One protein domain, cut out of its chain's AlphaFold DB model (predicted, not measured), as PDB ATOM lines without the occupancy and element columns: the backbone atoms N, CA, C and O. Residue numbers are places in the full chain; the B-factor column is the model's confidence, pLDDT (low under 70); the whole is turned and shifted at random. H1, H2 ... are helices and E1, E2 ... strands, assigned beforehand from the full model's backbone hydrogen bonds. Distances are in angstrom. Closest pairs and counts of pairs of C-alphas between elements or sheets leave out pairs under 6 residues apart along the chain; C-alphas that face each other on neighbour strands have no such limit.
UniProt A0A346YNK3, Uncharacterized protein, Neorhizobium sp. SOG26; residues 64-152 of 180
ATOM      1  N   THR A  64      89.689 195.962  60.078       91.31
ATOM      2  CA  THR A  64      89.786 194.506  60.237       91.31
ATOM      3  C   THR A  64      90.486 194.129  61.538       91.31
ATOM      4  O   THR A  64      89.941 193.338  62.302       91.31
ATOM      5  N   LYS A  65      91.639 194.745  61.832       91.31
ATOM      6  CA  LYS A  65      92.407 194.477  63.057       91.31
ATOM      7  C   LYS A  65      91.651 194.886  64.318       91.31
ATOM      8  O   LYS A  65      91.619 194.135  65.284       91.31
ATOM      9  N   ARG A  66      90.949 196.022  64.295       90.19
ATOM     10  CA  ARG A  66      90.062 196.418  65.399       90.19
ATOM     11  C   ARG A  66      88.953 195.390  65.635       90.19
ATOM     12  O   ARG A  66      88.675 195.048  66.777       90.19
ATOM     13  N   ARG A  67      88.324 194.903  64.563       91.19
ATOM     14  CA  ARG A  67      87.277 193.879  64.659       91.19
ATOM     15  C   ARG A  67      87.824 192.557  65.201       91.19
ATOM     16  O   ARG A  67      87.151 191.928  66.002       91.19
ATOM     17  N   GLU A  68      89.033 192.162  64.808       92.19
ATOM     18  CA  GLU A  68      89.719 190.995  65.377       92.19
ATOM     19  C   GLU A  68      89.928 191.133  66.891       92.19
ATOM     20  O   GLU A  68      89.592 190.202  67.612       92.19
ATOM     21  N   LEU A  69      90.393 192.289  67.383       91.56
ATOM     22  CA  LEU A  69      90.568 192.521  68.827       91.56
ATOM     23  C   LEU A  69      89.249 192.410  69.598       91.56
ATOM     24  O   LEU A  69      89.195 191.770  70.644       91.56
ATOM     25  N   LEU A  70      88.176 193.003  69.066       90.00
ATOM     26  CA  LEU A  70      86.847 192.918  69.677       90.00
ATOM     27  C   LEU A  70      86.324 191.479  69.692       90.00
ATOM     28  O   LEU A  70      85.813 191.024  70.711       90.00
ATOM     29  N   ASN A  71      86.483 190.752  68.586       90.69
ATOM     30  CA  ASN A  71      86.061 189.357  68.489       90.69
ATOM     31  C   ASN A  71      86.855 188.457  69.441       90.69
ATOM     32  O   ASN A  71      86.256 187.622  70.107       90.69
ATOM     33  N   ALA A  72      88.173 188.645  69.531       89.38
ATOM     34  CA  ALA A  72      89.033 187.915  70.457       89.38
ATOM     35  C   ALA A  72      88.623 188.161  71.915       89.38
ATOM     36  O   ALA A  72      88.505 187.212  72.684       89.38
ATOM     37  N   ASN A  73      88.344 189.419  72.274       89.62
ATOM     38  CA  ASN A  73      87.865 189.767  73.608       89.62
ATOM     39  C   ASN A  73      86.537 189.058  73.911       89.62
ATOM     40  O   ASN A  73      86.453 188.303  74.871       89.62
ATOM     41  N   MET A  74      85.531 189.221  73.045       87.50
ATOM     42  CA  MET A  74      84.208 188.611  73.235       87.50
ATOM     43  C   MET A  74      84.238 187.079  73.248       87.50
ATOM     44  O   MET A  74      83.451 186.472  73.971       87.50
ATOM     45  N   ALA A  75      85.114 186.448  72.461       89.50
ATOM     46  CA  ALA A  75      85.220 184.993  72.398       89.50
ATOM     47  C   ALA A  75      85.697 184.405  73.732       89.50
ATOM     48  O   ALA A  75      85.117 183.430  74.204       89.50
ATOM     49  N   ILE A  76      86.714 185.017  74.349       89.19
ATOM     50  CA  ILE A  76      87.220 184.574  75.653       89.19
ATOM     51  C   ILE A  76      86.196 184.852  76.753       89.19
ATOM     52  O   ILE A  76      85.891 183.940  77.514       89.19
ATOM     53  N   GLU A  77      85.604 186.050  76.793       85.44
ATOM     54  CA  GLU A  77      84.583 186.377  77.805       85.44
ATOM     55  C   GLU A  77      83.379 185.426  77.736       85.44
ATOM     56  O   GLU A  77      82.919 184.919  78.756       85.44
ATOM     57  N   THR A  78      82.903 185.114  76.524       87.56
ATOM     58  CA  THR A  78      81.813 184.144  76.335       87.56
ATOM     59  C   THR A  78      82.211 182.754  76.826       87.56
ATOM     60  O   THR A  78      81.446 182.122  77.548       87.56
ATOM     61  N   ALA A  79      83.407 182.280  76.464       87.06
ATOM     62  CA  ALA A  79      83.864 180.946  76.844       87.06
ATOM     63  C   ALA A  79      84.006 180.790  78.366       87.06
ATOM     64  O   ALA A  79      83.611 179.763  78.915       87.06
ATOM     65  N   ILE A  80      84.531 181.809  79.050       84.81
ATOM     66  CA  ILE A  80      84.632 181.815  80.513       84.81
ATOM     67  C   ILE A  80      83.239 181.857  81.142       84.81
ATOM     68  O   ILE A  80      82.941 181.024  81.993       84.81
ATOM     69  N   GLY A  81      82.346 182.720  80.648       83.19
ATOM     70  CA  GLY A  81      80.965 182.781  81.130       83.19
ATOM     71  C   GLY A  81      80.192 181.464  80.964       83.19
ATOM     72  O   GLY A  81      79.397 181.102  81.832       83.19
ATOM     73  N   GLU A  82      80.432 180.711  79.887       85.75
ATOM     74  CA  GLU A  82      79.840 179.381  79.683       85.75
ATOM     75  C   GLU A  82      80.379 178.339  80.675       85.75
ATOM     76  O   GLU A  82      79.605 177.535  81.205       85.75
ATOM     77  N   VAL A  83      81.689 178.354  80.945       84.25
ATOM     78  CA  VAL A  83      82.317 177.466  81.937       84.25
ATOM     79  C   VAL A  83      81.796 177.779  83.337       84.25
ATOM     80  O   VAL A  83      81.362 176.861  84.036       84.25
ATOM     81  N   ASP A  84      81.773 179.052  83.719       80.12
ATOM     82  CA  ASP A  84      81.268 179.499  85.018       80.12
ATOM     83  C   ASP A  84      79.793 179.116  85.183       80.12
ATOM     84  O   ASP A  84      79.413 178.511  86.186       80.12
ATOM     85  N   GLY A  85      78.967 179.350  84.157       80.81
ATOM     86  CA  GLY A  85      77.555 178.964  84.163       80.81
ATOM     87  C   GLY A  85      77.337 177.452  84.302       80.81
ATOM     88  O   GLY A  85      76.417 177.013  85.001       80.81
ATOM     89  N   TYR A  86      78.191 176.634  83.678       82.50
ATOM     90  CA  TYR A  86      78.153 175.180  83.847       82.50
ATOM     91  C   TYR A  86      78.514 174.759  85.278       82.50
ATOM     92  O   TYR A  86      77.820 173.927  85.871       82.50
ATOM     93  N   LEU A  87      79.579 175.336  85.844       81.56
ATOM     94  CA  LEU A  87      80.026 175.034  87.203       81.56
ATOM     95  C   LEU A  87      78.992 175.463  88.248       81.56
ATOM     96  O   LEU A  87      78.685 174.678  89.147       81.56
ATOM     97  N   ASP A  88      78.385 176.637  88.084       79.44
ATOM     98  CA  ASP A  88      77.306 177.125  88.948       79.44
ATOM     99  C   ASP A  88      76.095 176.181  88.929       79.44
ATOM    100  O   ASP A  88      75.530 175.857  89.983       79.44
ATOM    101  N   SER A  89      75.723 175.678  87.744       80.06
ATOM    102  CA  SER A  89      74.647 174.692  87.601       80.06
ATOM    103  C   SER A  89      74.993 173.341  88.234       80.06
ATOM    104  O   SER A  89      74.086 172.651  88.705       80.06
ATOM    105  N   PHE A  90      76.262 172.929  88.214       76.25
ATOM    106  CA  PHE A  90      76.706 171.652  88.777       76.25
ATOM    107  C   PHE A  90      76.833 171.702  90.306       76.25
ATOM    108  O   PHE A  90      76.484 170.739  90.989       76.25
ATOM    109  N   LEU A  91      77.303 172.826  90.849       73.44
ATOM    110  CA  LEU A  91      77.591 173.007  92.275       73.44
ATOM    111  C   LEU A  91      76.405 173.556  93.079       73.44
ATOM    112  O   LEU A  91      76.528 173.813  94.273       73.44
ATOM    113  N   GLY A  92      75.235 173.714  92.455       65.19
ATOM    114  CA  GLY A  92      74.019 174.131  93.155       65.19
ATOM    115  C   GLY A  92      74.055 175.581  93.650       65.19
ATOM    116  O   GLY A  92      73.374 175.908  94.621       65.19
ATOM    117  N   GLY A  93      74.827 176.451  92.990       60.56
ATOM    118  CA  GLY A  93      74.794 177.900  93.211       60.56
ATOM    119  C   GLY A  93      75.379 178.404  94.538       60.56
ATOM    120  O   GLY A  93      75.095 179.538  94.930       60.56
ATOM    121  N   SER A  94      76.181 177.614  95.254       55.09
ATOM    122  CA  SER A  94      76.888 178.089  96.449       55.09
ATOM    123  C   SER A  94      78.316 177.554  96.514       55.09
ATOM    124  O   SER A  94      78.558 176.379  96.291       55.09
ATOM    125  N   GLU A  95      79.229 178.466  96.857       49.84
ATOM    126  CA  GLU A  95      80.612 178.261  97.334       49.84
ATOM    127  C   GLU A  95      81.762 178.334  96.322       49.84
ATOM    128  O   GLU A  95      82.878 178.637  96.737       49.84
ATOM    129  N   LEU A  96      81.523 178.219  95.015       50.75
ATOM    130  CA  LEU A  96      82.553 178.476  93.992       50.75
ATOM    131  C   LEU A  96      82.065 179.486  92.957       50.75
ATOM    132  O   LEU A  96      82.226 179.290  91.759       50.75
ATOM    133  N   LYS A  97      81.545 180.623  93.434       50.28
ATOM    134  CA  LYS A  97      81.605 181.853  92.641       50.28
ATOM    135  C   LYS A  97      83.082 182.233  92.491       50.28
ATOM    136  O   LYS A  97      83.558 183.153  93.154       50.28
ATOM    137  N   LEU A  98      83.817 181.521  91.634       51.88
ATOM    138  CA  LEU A  98      84.895 182.132  90.866       51.88
ATOM    139  C   LEU A  98      84.164 183.132  89.984       51.88
ATOM    140  O   LEU A  98      83.713 182.802  88.899       51.88
ATOM    141  N   GLY A  99      83.836 184.283  90.566       48.56
ATOM    142  CA  GLY A  99      82.938 185.224  89.939       48.56
ATOM    143  C   GLY A  99      83.490 185.582  88.572       48.56
ATOM    144  O   GLY A  99      84.680 185.869  88.446       48.56
ATOM    145  N   ALA A 100      82.594 185.667  87.597       46.31
ATOM    146  CA  ALA A 100      82.813 186.344  86.325       46.31
ATOM    147  C   ALA A 100      83.512 187.721  86.477       46.31
ATOM    148  O   ALA A 100      84.089 188.234  85.529       46.31
ATOM    149  N   SER A 101      83.511 188.303  87.684       50.84
ATOM    150  CA  SER A 101      84.203 189.536  88.063       50.84
ATOM    151  C   SER A 101      85.711 189.403  88.341       50.84
ATOM    152  O   SER A 101      86.360 190.405  88.625       50.84
ATOM    153  N   SER A 102      86.308 188.207  88.331       58.91
ATOM    154  CA  SER A 102      87.763 188.068  88.477       58.91
ATOM    155  C   SER A 102      88.293 186.897  87.663       58.91
ATOM    156  O   SER A 102      88.768 185.897  88.205       58.91
ATOM    157  N   CYS A 103      88.231 187.008  86.340       69.81
ATOM    158  CA  CYS A 103      88.984 186.105  85.487       69.81
ATOM    159  C   CYS A 103      90.486 186.411  85.625       69.81
ATOM    160  O   CYS A 103      91.047 187.236  84.902       69.81
ATOM    161  N   ILE A 104      91.130 185.757  86.600       68.38
ATOM    162  CA  ILE A 104      92.523 186.005  87.012       68.38
ATOM    163  C   ILE A 104      93.490 185.910  85.820       68.38
ATOM    164  O   ILE A 104      94.445 186.682  85.743       68.38
ATOM    165  N   ASP A 105      93.198 185.024  84.864       80.81
ATOM    166  CA  ASP A 105      94.070 184.721  83.725       80.81
ATOM    167  C   ASP A 105      93.481 185.143  82.365       80.81
ATOM    168  O   ASP A 105      94.032 184.805  81.316       80.81
ATOM    169  N   CYS A 106      92.391 185.922  82.329       87.12
ATOM    170  CA  CYS A 106      91.760 186.305  81.055       87.12
ATOM    171  C   CYS A 106      92.674 187.133  80.154       87.12
ATOM    172  O   CYS A 106      92.632 186.988  78.933       87.12
ATOM    173  N   ALA A 107      93.509 187.998  80.729       90.44
ATOM    174  CA  ALA A 107      94.458 188.785  79.951       90.44
ATOM    175  C   ALA A 107      95.487 187.891  79.234       90.44
ATOM    176  O   ALA A 107      95.805 188.143  78.069       90.44
ATOM    177  N   ASP A 108      95.951 186.820  79.888       92.62
ATOM    178  CA  ASP A 108      96.868 185.847  79.282       92.62
ATOM    179  C   ASP A 108      96.155 185.015  78.211       92.62
ATOM    180  O   ASP A 108      96.653 184.906  77.093       92.62
ATOM    181  N   LEU A 109      94.939 184.529  78.486       92.25
ATOM    182  CA  LEU A 109      94.141 183.780  77.506       92.25
ATOM    183  C   LEU A 109      93.846 184.602  76.243       92.25
ATOM    184  O   LEU A 109      93.950 184.090  75.125       92.25
ATOM    185  N   LYS A 110      93.524 185.891  76.394       92.88
ATOM    186  CA  LYS A 110      93.341 186.817  75.264       92.88
ATOM    187  C   LYS A 110      94.640 187.004  74.482       92.88
ATOM    188  O   LYS A 110      94.603 187.042  73.251       92.88
ATOM    189  N   ARG A 111      95.781 187.107  75.174       94.62
ATOM    190  CA  ARG A 111      97.100 187.244  74.541       94.62
ATOM    191  C   ARG A 111      97.398 186.007  73.711       94.62
ATOM    192  O   ARG A 111      97.657 186.143  72.520       94.62
ATOM    193  N   ASP A 112      97.281 184.826  74.301       94.69
ATOM    194  CA  ASP A 112      97.544 183.552  73.632       94.69
ATOM    195  C   ASP A 112      96.618 183.344  72.429       94.69
ATOM    196  O   ASP A 112      97.065 182.928  71.356       94.69
ATOM    197  N   HIS A 113      95.342 183.718  72.558       94.56
ATOM    198  CA  HIS A 113      94.400 183.670  71.446       94.56
ATOM    199  C   HIS A 113      94.803 184.609  70.298       94.56
ATOM    200  O   HIS A 113      94.790 184.205  69.135       94.56
ATOM    201  N   LEU A 114      95.218 185.845  70.593       95.25
ATOM    202  CA  LEU A 114      95.688 186.783  69.570       95.25
ATOM    203  C   LEU A 114      97.003 186.324  68.923       95.25
ATOM    204  O   LEU A 114      97.145 186.429  67.702       95.25
ATOM    205  N   VAL A 115      97.933 185.758  69.695       95.56
ATOM    206  CA  VAL A 115      99.164 185.147  69.164       95.56
ATOM    207  C   VAL A 115      98.827 184.012  68.199       95.56
ATOM    208  O   VAL A 115      99.372 183.963  67.096       95.56
ATOM    209  N   ALA A 116      97.867 183.153  68.552       94.69
ATOM    210  CA  ALA A 116      97.391 182.086  67.672       94.69
ATOM    211  C   ALA A 116      96.756 182.618  66.370       94.69
ATOM    212  O   ALA A 116      96.824 181.955  65.336       94.69
ATOM    213  N   LEU A 117      96.191 183.830  66.392       93.75
ATOM    214  CA  LEU A 117      95.679 184.546  65.215       93.75
ATOM    215  C   LEU A 117      96.767 185.316  64.435       93.75
ATOM    216  O   LEU A 117      96.455 186.034  63.482       93.75
ATOM    217  N   GLY A 118      98.040 185.184  64.817       93.94
ATOM    218  CA  GLY A 118      99.177 185.806  64.139       93.94
ATOM    219  C   GLY A 118      99.443 187.257  64.543       93.94
ATOM    220  O   GLY A 118     100.097 187.991  63.799       93.94
ATOM    221  N   TRP A 119      98.930 187.706  65.689       94.88
ATOM    222  CA  TRP A 119      99.313 189.000  66.252       94.88
ATOM    223  C   TRP A 119     100.727 188.942  66.833       94.88
ATOM    224  O   TRP A 119     101.130 187.935  67.411       94.88
ATOM    225  N   SER A 120     101.480 190.039  66.705       92.69
ATOM    226  CA  SER A 120     102.823 190.105  67.281       92.69
ATOM    227  C   SER A 120     102.765 190.129  68.803       92.69
ATOM    228  O   SER A 120     102.191 191.036  69.406       92.69
ATOM    229  N   GLU A 121     103.453 189.174  69.424       93.44
ATOM    230  CA  GLU A 121     103.677 189.138  70.868       93.44
ATOM    231  C   GLU A 121     104.331 190.407  71.411       93.44
ATOM    232  O   GLU A 121     104.075 190.772  72.555       93.44
ATOM    233  N   LYS A 122     105.165 191.080  70.610       92.81
ATOM    234  CA  LYS A 122     105.891 192.288  71.029       92.81
ATOM    235  C   LYS A 122     105.008 193.530  71.046       92.81
ATOM    236  O   LYS A 122     105.331 194.491  71.738       92.81
ATOM    237  N   ALA A 123     103.903 193.504  70.302       92.88
ATOM    238  CA  ALA A 123     102.898 194.556  70.328       92.88
ATOM    239  C   ALA A 123     101.938 194.417  71.518       92.88
ATOM    240  O   ALA A 123     101.055 195.252  71.686       92.88
ATOM    241  N   MET A 124     102.075 193.365  72.329       94.00
ATOM    242  CA  MET A 124     101.143 193.024  73.395       94.00
ATOM    243  C   MET A 124     101.853 192.930  74.743       94.00
ATOM    244  O   MET A 124     102.939 192.362  74.851       94.00
ATOM    245  N   ARG A 125     101.218 193.441  75.795       93.62
ATOM    246  CA  ARG A 125     101.700 193.311  77.176       93.62
ATOM    247  C   ARG A 125     100.542 193.144  78.146       93.62
ATOM    248  O   ARG A 125      99.463 193.682  77.916       93.62
ATOM    249  N   ILE A 126     100.792 192.434  79.238       91.50
ATOM    250  CA  ILE A 126      99.878 192.400  80.376       91.50
ATOM    251  C   ILE A 126     100.158 193.628  81.241       91.50
ATOM    252  O   ILE A 126     101.318 193.925  81.529       91.50
ATOM    253  N   ASP A 127      99.105 194.339  81.616       91.00
ATOM    254  CA  ASP A 127      99.143 195.529  82.464       91.00
ATOM    255  C   ASP A 127      98.042 195.427  83.534       91.00
ATOM    256  O   ASP A 127      97.301 194.437  83.579       91.00
ATOM    257  N   TYR A 128      97.931 196.436  84.393       87.50
ATOM    258  CA  TYR A 128      96.917 196.486  85.445       87.50
ATOM    259  C   TYR A 128      96.028 197.722  85.293       87.50
ATOM    260  O   TYR A 128      96.519 198.834  85.090       87.50
ATOM    261  N   SER A 129      94.716 197.536  85.414       84.69
ATOM    262  CA  SER A 129      93.732 198.618  85.495       84.69
ATOM    263  C   SER A 129      93.061 198.620  86.868       84.69
ATOM    264  O   SER A 129      93.059 197.621  87.587       84.69
ATOM    265  N   ILE A 130      92.503 199.769  87.243       82.19
ATOM    266  CA  ILE A 130      91.635 199.892  88.413       82.19
ATOM    267  C   ILE A 130      90.216 200.082  87.885       82.19
ATOM    268  O   ILE A 130      89.976 201.003  87.099       82.19
ATOM    269  N   THR A 131      89.296 199.202  88.277       75.62
ATOM    270  CA  THR A 131      87.882 199.285  87.893       75.62
ATOM    271  C   THR A 131      87.192 200.454  88.603       75.62
ATOM    272  O   THR A 131      87.741 201.052  89.535       75.62
ATOM    273  N   ALA A 132      85.971 200.804  88.188       76.75
ATOM    274  CA  ALA A 132      85.218 201.900  88.809       76.75
ATOM    275  C   ALA A 132      84.903 201.635  90.297       76.75
ATOM    276  O   ALA A 132      84.740 202.564  91.087       76.75
ATOM    277  N   GLU A 133      84.881 200.365  90.683       78.75
ATOM    278  CA  GLU A 133      84.644 199.851  92.030       78.75
ATOM    279  C   GLU A 133      85.926 199.841  92.881       78.75
ATOM    280  O   GLU A 133      85.885 199.477  94.056       78.75
ATOM    281  N   GLY A 134      87.069 200.233  92.308       78.50
ATOM    282  CA  GLY A 134      88.368 200.241  92.982       78.50
ATOM    283  C   GLY A 134      89.071 198.882  93.013       78.50
ATOM    284  O   GLY A 134      90.062 198.733  93.730       78.50
ATOM    285  N   SER A 135      88.590 197.898  92.249       78.88
ATOM    286  CA  SER A 135      89.240 196.589  92.133       78.88
ATOM    287  C   SER A 135      90.407 196.657  91.151       78.88
ATOM    288  O   SER A 135      90.331 197.353  90.144       78.88
ATOM    289  N   ILE A 136      91.495 195.936  91.432       82.19
ATOM    290  CA  ILE A 136      92.621 195.810  90.499       82.19
ATOM    291  C   ILE A 136      92.330 194.653  89.543       82.19
ATOM    292  O   ILE A 136      92.092 193.530  89.987       82.19
ATOM    293  N   GLU A 137      92.413 194.916  88.244       81.62
ATOM    294  CA  GLU A 137      92.200 193.939  87.180       81.62
ATOM    295  C   GLU A 137      93.458 193.807  86.308       81.62
ATOM    296  O   GLU A 137      94.165 194.782  86.049       81.62
ATOM    297  N   ARG A 138      93.747 192.586  85.842       87.88
ATOM    298  CA  ARG A 138      94.767 192.335  84.815       87.88
ATOM    299  C   ARG A 138      94.159 192.562  83.438       87.88
ATOM    300  O   ARG A 138      93.166 191.930  83.090       87.88
ATOM    301  N   VAL A 139      94.795 193.400  82.628       88.75
ATOM    302  CA  VAL A 139      94.324 193.739  81.280       88.75
ATOM    303  C   VAL A 139      95.385 193.452  80.233       88.75
ATOM    304  O   VAL A 139      96.587 193.528  80.492       88.75
ATOM    305  N   LEU A 140      94.942 193.136  79.019       92.12
ATOM    306  CA  LEU A 140      95.832 193.011  77.871       92.12
ATOM    307  C   LEU A 140      95.896 194.347  77.133       92.12
ATOM    308  O   LEU A 140      94.879 194.849  76.659       92.12
ATOM    309  N   VAL A 141      97.096 194.906  77.004       92.12
ATOM    310  CA  VAL A 141      97.342 196.143  76.261       92.12
ATOM    311  C   VAL A 141      98.020 195.827  74.936       92.12
ATOM    312  O   VAL A 141      99.083 195.207  74.904       92.12
ATOM    313  N   VAL A 142      97.421 196.295  73.845       92.75
ATOM    314  CA  VAL A 142      97.925 196.163  72.478       92.75
ATOM    315  C   VAL A 142      98.399 197.527  71.990       92.75
ATOM    316  O   VAL A 142      97.602 198.452  71.848       92.75
ATOM    317  N   THR A 143      99.689 197.668  71.713       91.00
ATOM    318  CA  THR A 143     100.263 198.902  71.179       91.00
ATOM    319  C   THR A 143      99.990 199.012  69.682       91.00
ATOM    320  O   THR A 143     100.391 198.164  68.881       91.00
ATOM    321  N   THR A 144      99.306 200.089  69.295       88.44
ATOM    322  CA  THR A 144      98.943 200.357  67.899       88.44
ATOM    323  C   THR A 144      99.487 201.697  67.418       88.44
ATOM    324  O   THR A 144      99.870 202.553  68.216       88.44
ATOM    325  N   ASP A 145      99.476 201.912  66.105       87.94
ATOM    326  CA  ASP A 145      99.813 203.197  65.473       87.94
ATOM    327  C   ASP A 145      98.868 204.354  65.864       87.94
ATOM    328  O   ASP A 145      99.172 205.517  65.608       87.94
ATOM    329  N   ARG A 146      97.725 204.048  66.493       83.44
ATOM    330  CA  ARG A 146      96.721 205.021  66.964       83.44
ATOM    331  C   ARG A 146      96.683 205.171  68.483       83.44
ATOM    332  O   ARG A 146      95.765 205.795  69.007       83.44
ATOM    333  N   GLY A 147      97.664 204.601  69.177       84.19
ATOM    334  CA  GLY A 147      97.716 204.526  70.632       84.19
ATOM    335  C   GLY A 147      97.479 203.110  71.142       84.19
ATOM    336  O   GLY A 147      97.255 202.171  70.375       84.19
ATOM    337  N   ASP A 148      97.561 202.946  72.452       87.75
ATOM    338  CA  ASP A 148      97.334 201.649  73.077       87.75
ATOM    339  C   ASP A 148      95.839 201.298  73.068       87.75
ATOM    340  O   ASP A 148      94.972 202.162  73.176       87.75
ATOM    341  N   VAL A 149      95.543 200.015  72.917       89.19
ATOM    342  CA  VAL A 149      94.209 199.432  73.016       89.19
ATOM    343  C   VAL A 149      94.194 198.512  74.227       89.19
ATOM    344  O   VAL A 149      94.993 197.584  74.294       89.19
ATOM    345  N   VAL A 150      93.281 198.744  75.163       89.81
ATOM    346  CA  VAL A 150      93.130 197.923  76.372       89.81
ATOM    347  C   VAL A 150      91.989 196.916  76.189       89.81
ATOM    348  O   VAL A 150      90.926 197.267  75.683       89.81
ATOM    349  N   LEU A 151      92.207 195.659  76.580       88.88
ATOM    350  CA  LEU A 151      91.213 194.583  76.585       88.88
ATOM    351  C   LEU A 151      91.035 194.064  78.025       88.88
ATOM    352  O   LEU A 151      91.921 193.386  78.550       88.88
ATOM    353  N   GLY A 152      89.899 194.402  78.647       82.69
ATOM    354  CA  GLY A 152      89.492 194.001  80.007       82.69
ATOM    355  C   GLY A 152      88.188 193.187  80.030       82.69
ATOM    356  O   GLY A 152      87.671 192.841  78.961       82.69
TER     357      GLY A 152
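What this domain is: This is residues 64 to 152 of the 180 residues of an uncharacterized protein of Neorhizobium sp. SOG26 (UniProt A0A346YNK3). A small, strongly twisted sheet of three strands has the short helix H2 packed along it, while the long helix H1 crosses H2 with its residues 69 to 77 and makes most of the length. From the far end of H1, residues 91 to 105 fold back to H2. The printed part has 89 residues, in the order H1, H2, E1, E2, E3, with sheet order E1 - E2 - E3, antiparallel; the class is mixed, helices and strands. It is elongated, spanning 47 by 29 by 18 A, and only just compact, close to loose, with a radius of gyration of the C-alphas of 14.5 A.

How they stand to each other: E1, residues 124 to 130, E2, residues 136 to 144, and E3, residues 147 to 151, form a meander, each strand the antiparallel neighbour of the one before. E1 and E2 are a hairpin at 139 degrees, with N 127 and O 139 2.9 A apart, within hydrogen-bond range. E2 and E3 are a hairpin at 140 degrees, with N 142 and O 149 at 2.8 A. H2, residues 106 to 116, is on the sheet at a height of 9.6 A, over E2 and only just over E1, where 3 of its C-alphas fall. It runs along the strands, at 6 degrees to E2 on the local plane; the closest C-alphas, of Ala 107 and Leu 140, are 4.9 A apart. H1, residues 64 to 90, touches H2 with residues 69 to 77 alone, at a steep tilt of 51 degrees, opposite ways; the closest C-alphas, of Asn 73 and Lys 110, are 6.4 A apart. H1 and H2 on the sheet make two layers, helices on one face of a sheet. In H1 and H2 every O i to N i+4 pair is within hydrogen-bond range.

Where its parts are: E2 measures 23.9 A, E1 19.1 A, E3 13.3 A, H2 15.1 A and H1 38.8 A from first to last C-alpha. H1 begins at C-alpha 64, (89.786, 194.506, 60.237), and E3 ends at C-alpha 151, (91.213, 194.583, 76.585).

The domain as a whole: The C-alphas farthest apart, of Gly 92 and Asp 145, are 47.7 A apart. The printed part has no cut; its long link joins H1 to H2, and residues 92 to 104 have pLDDT under 70.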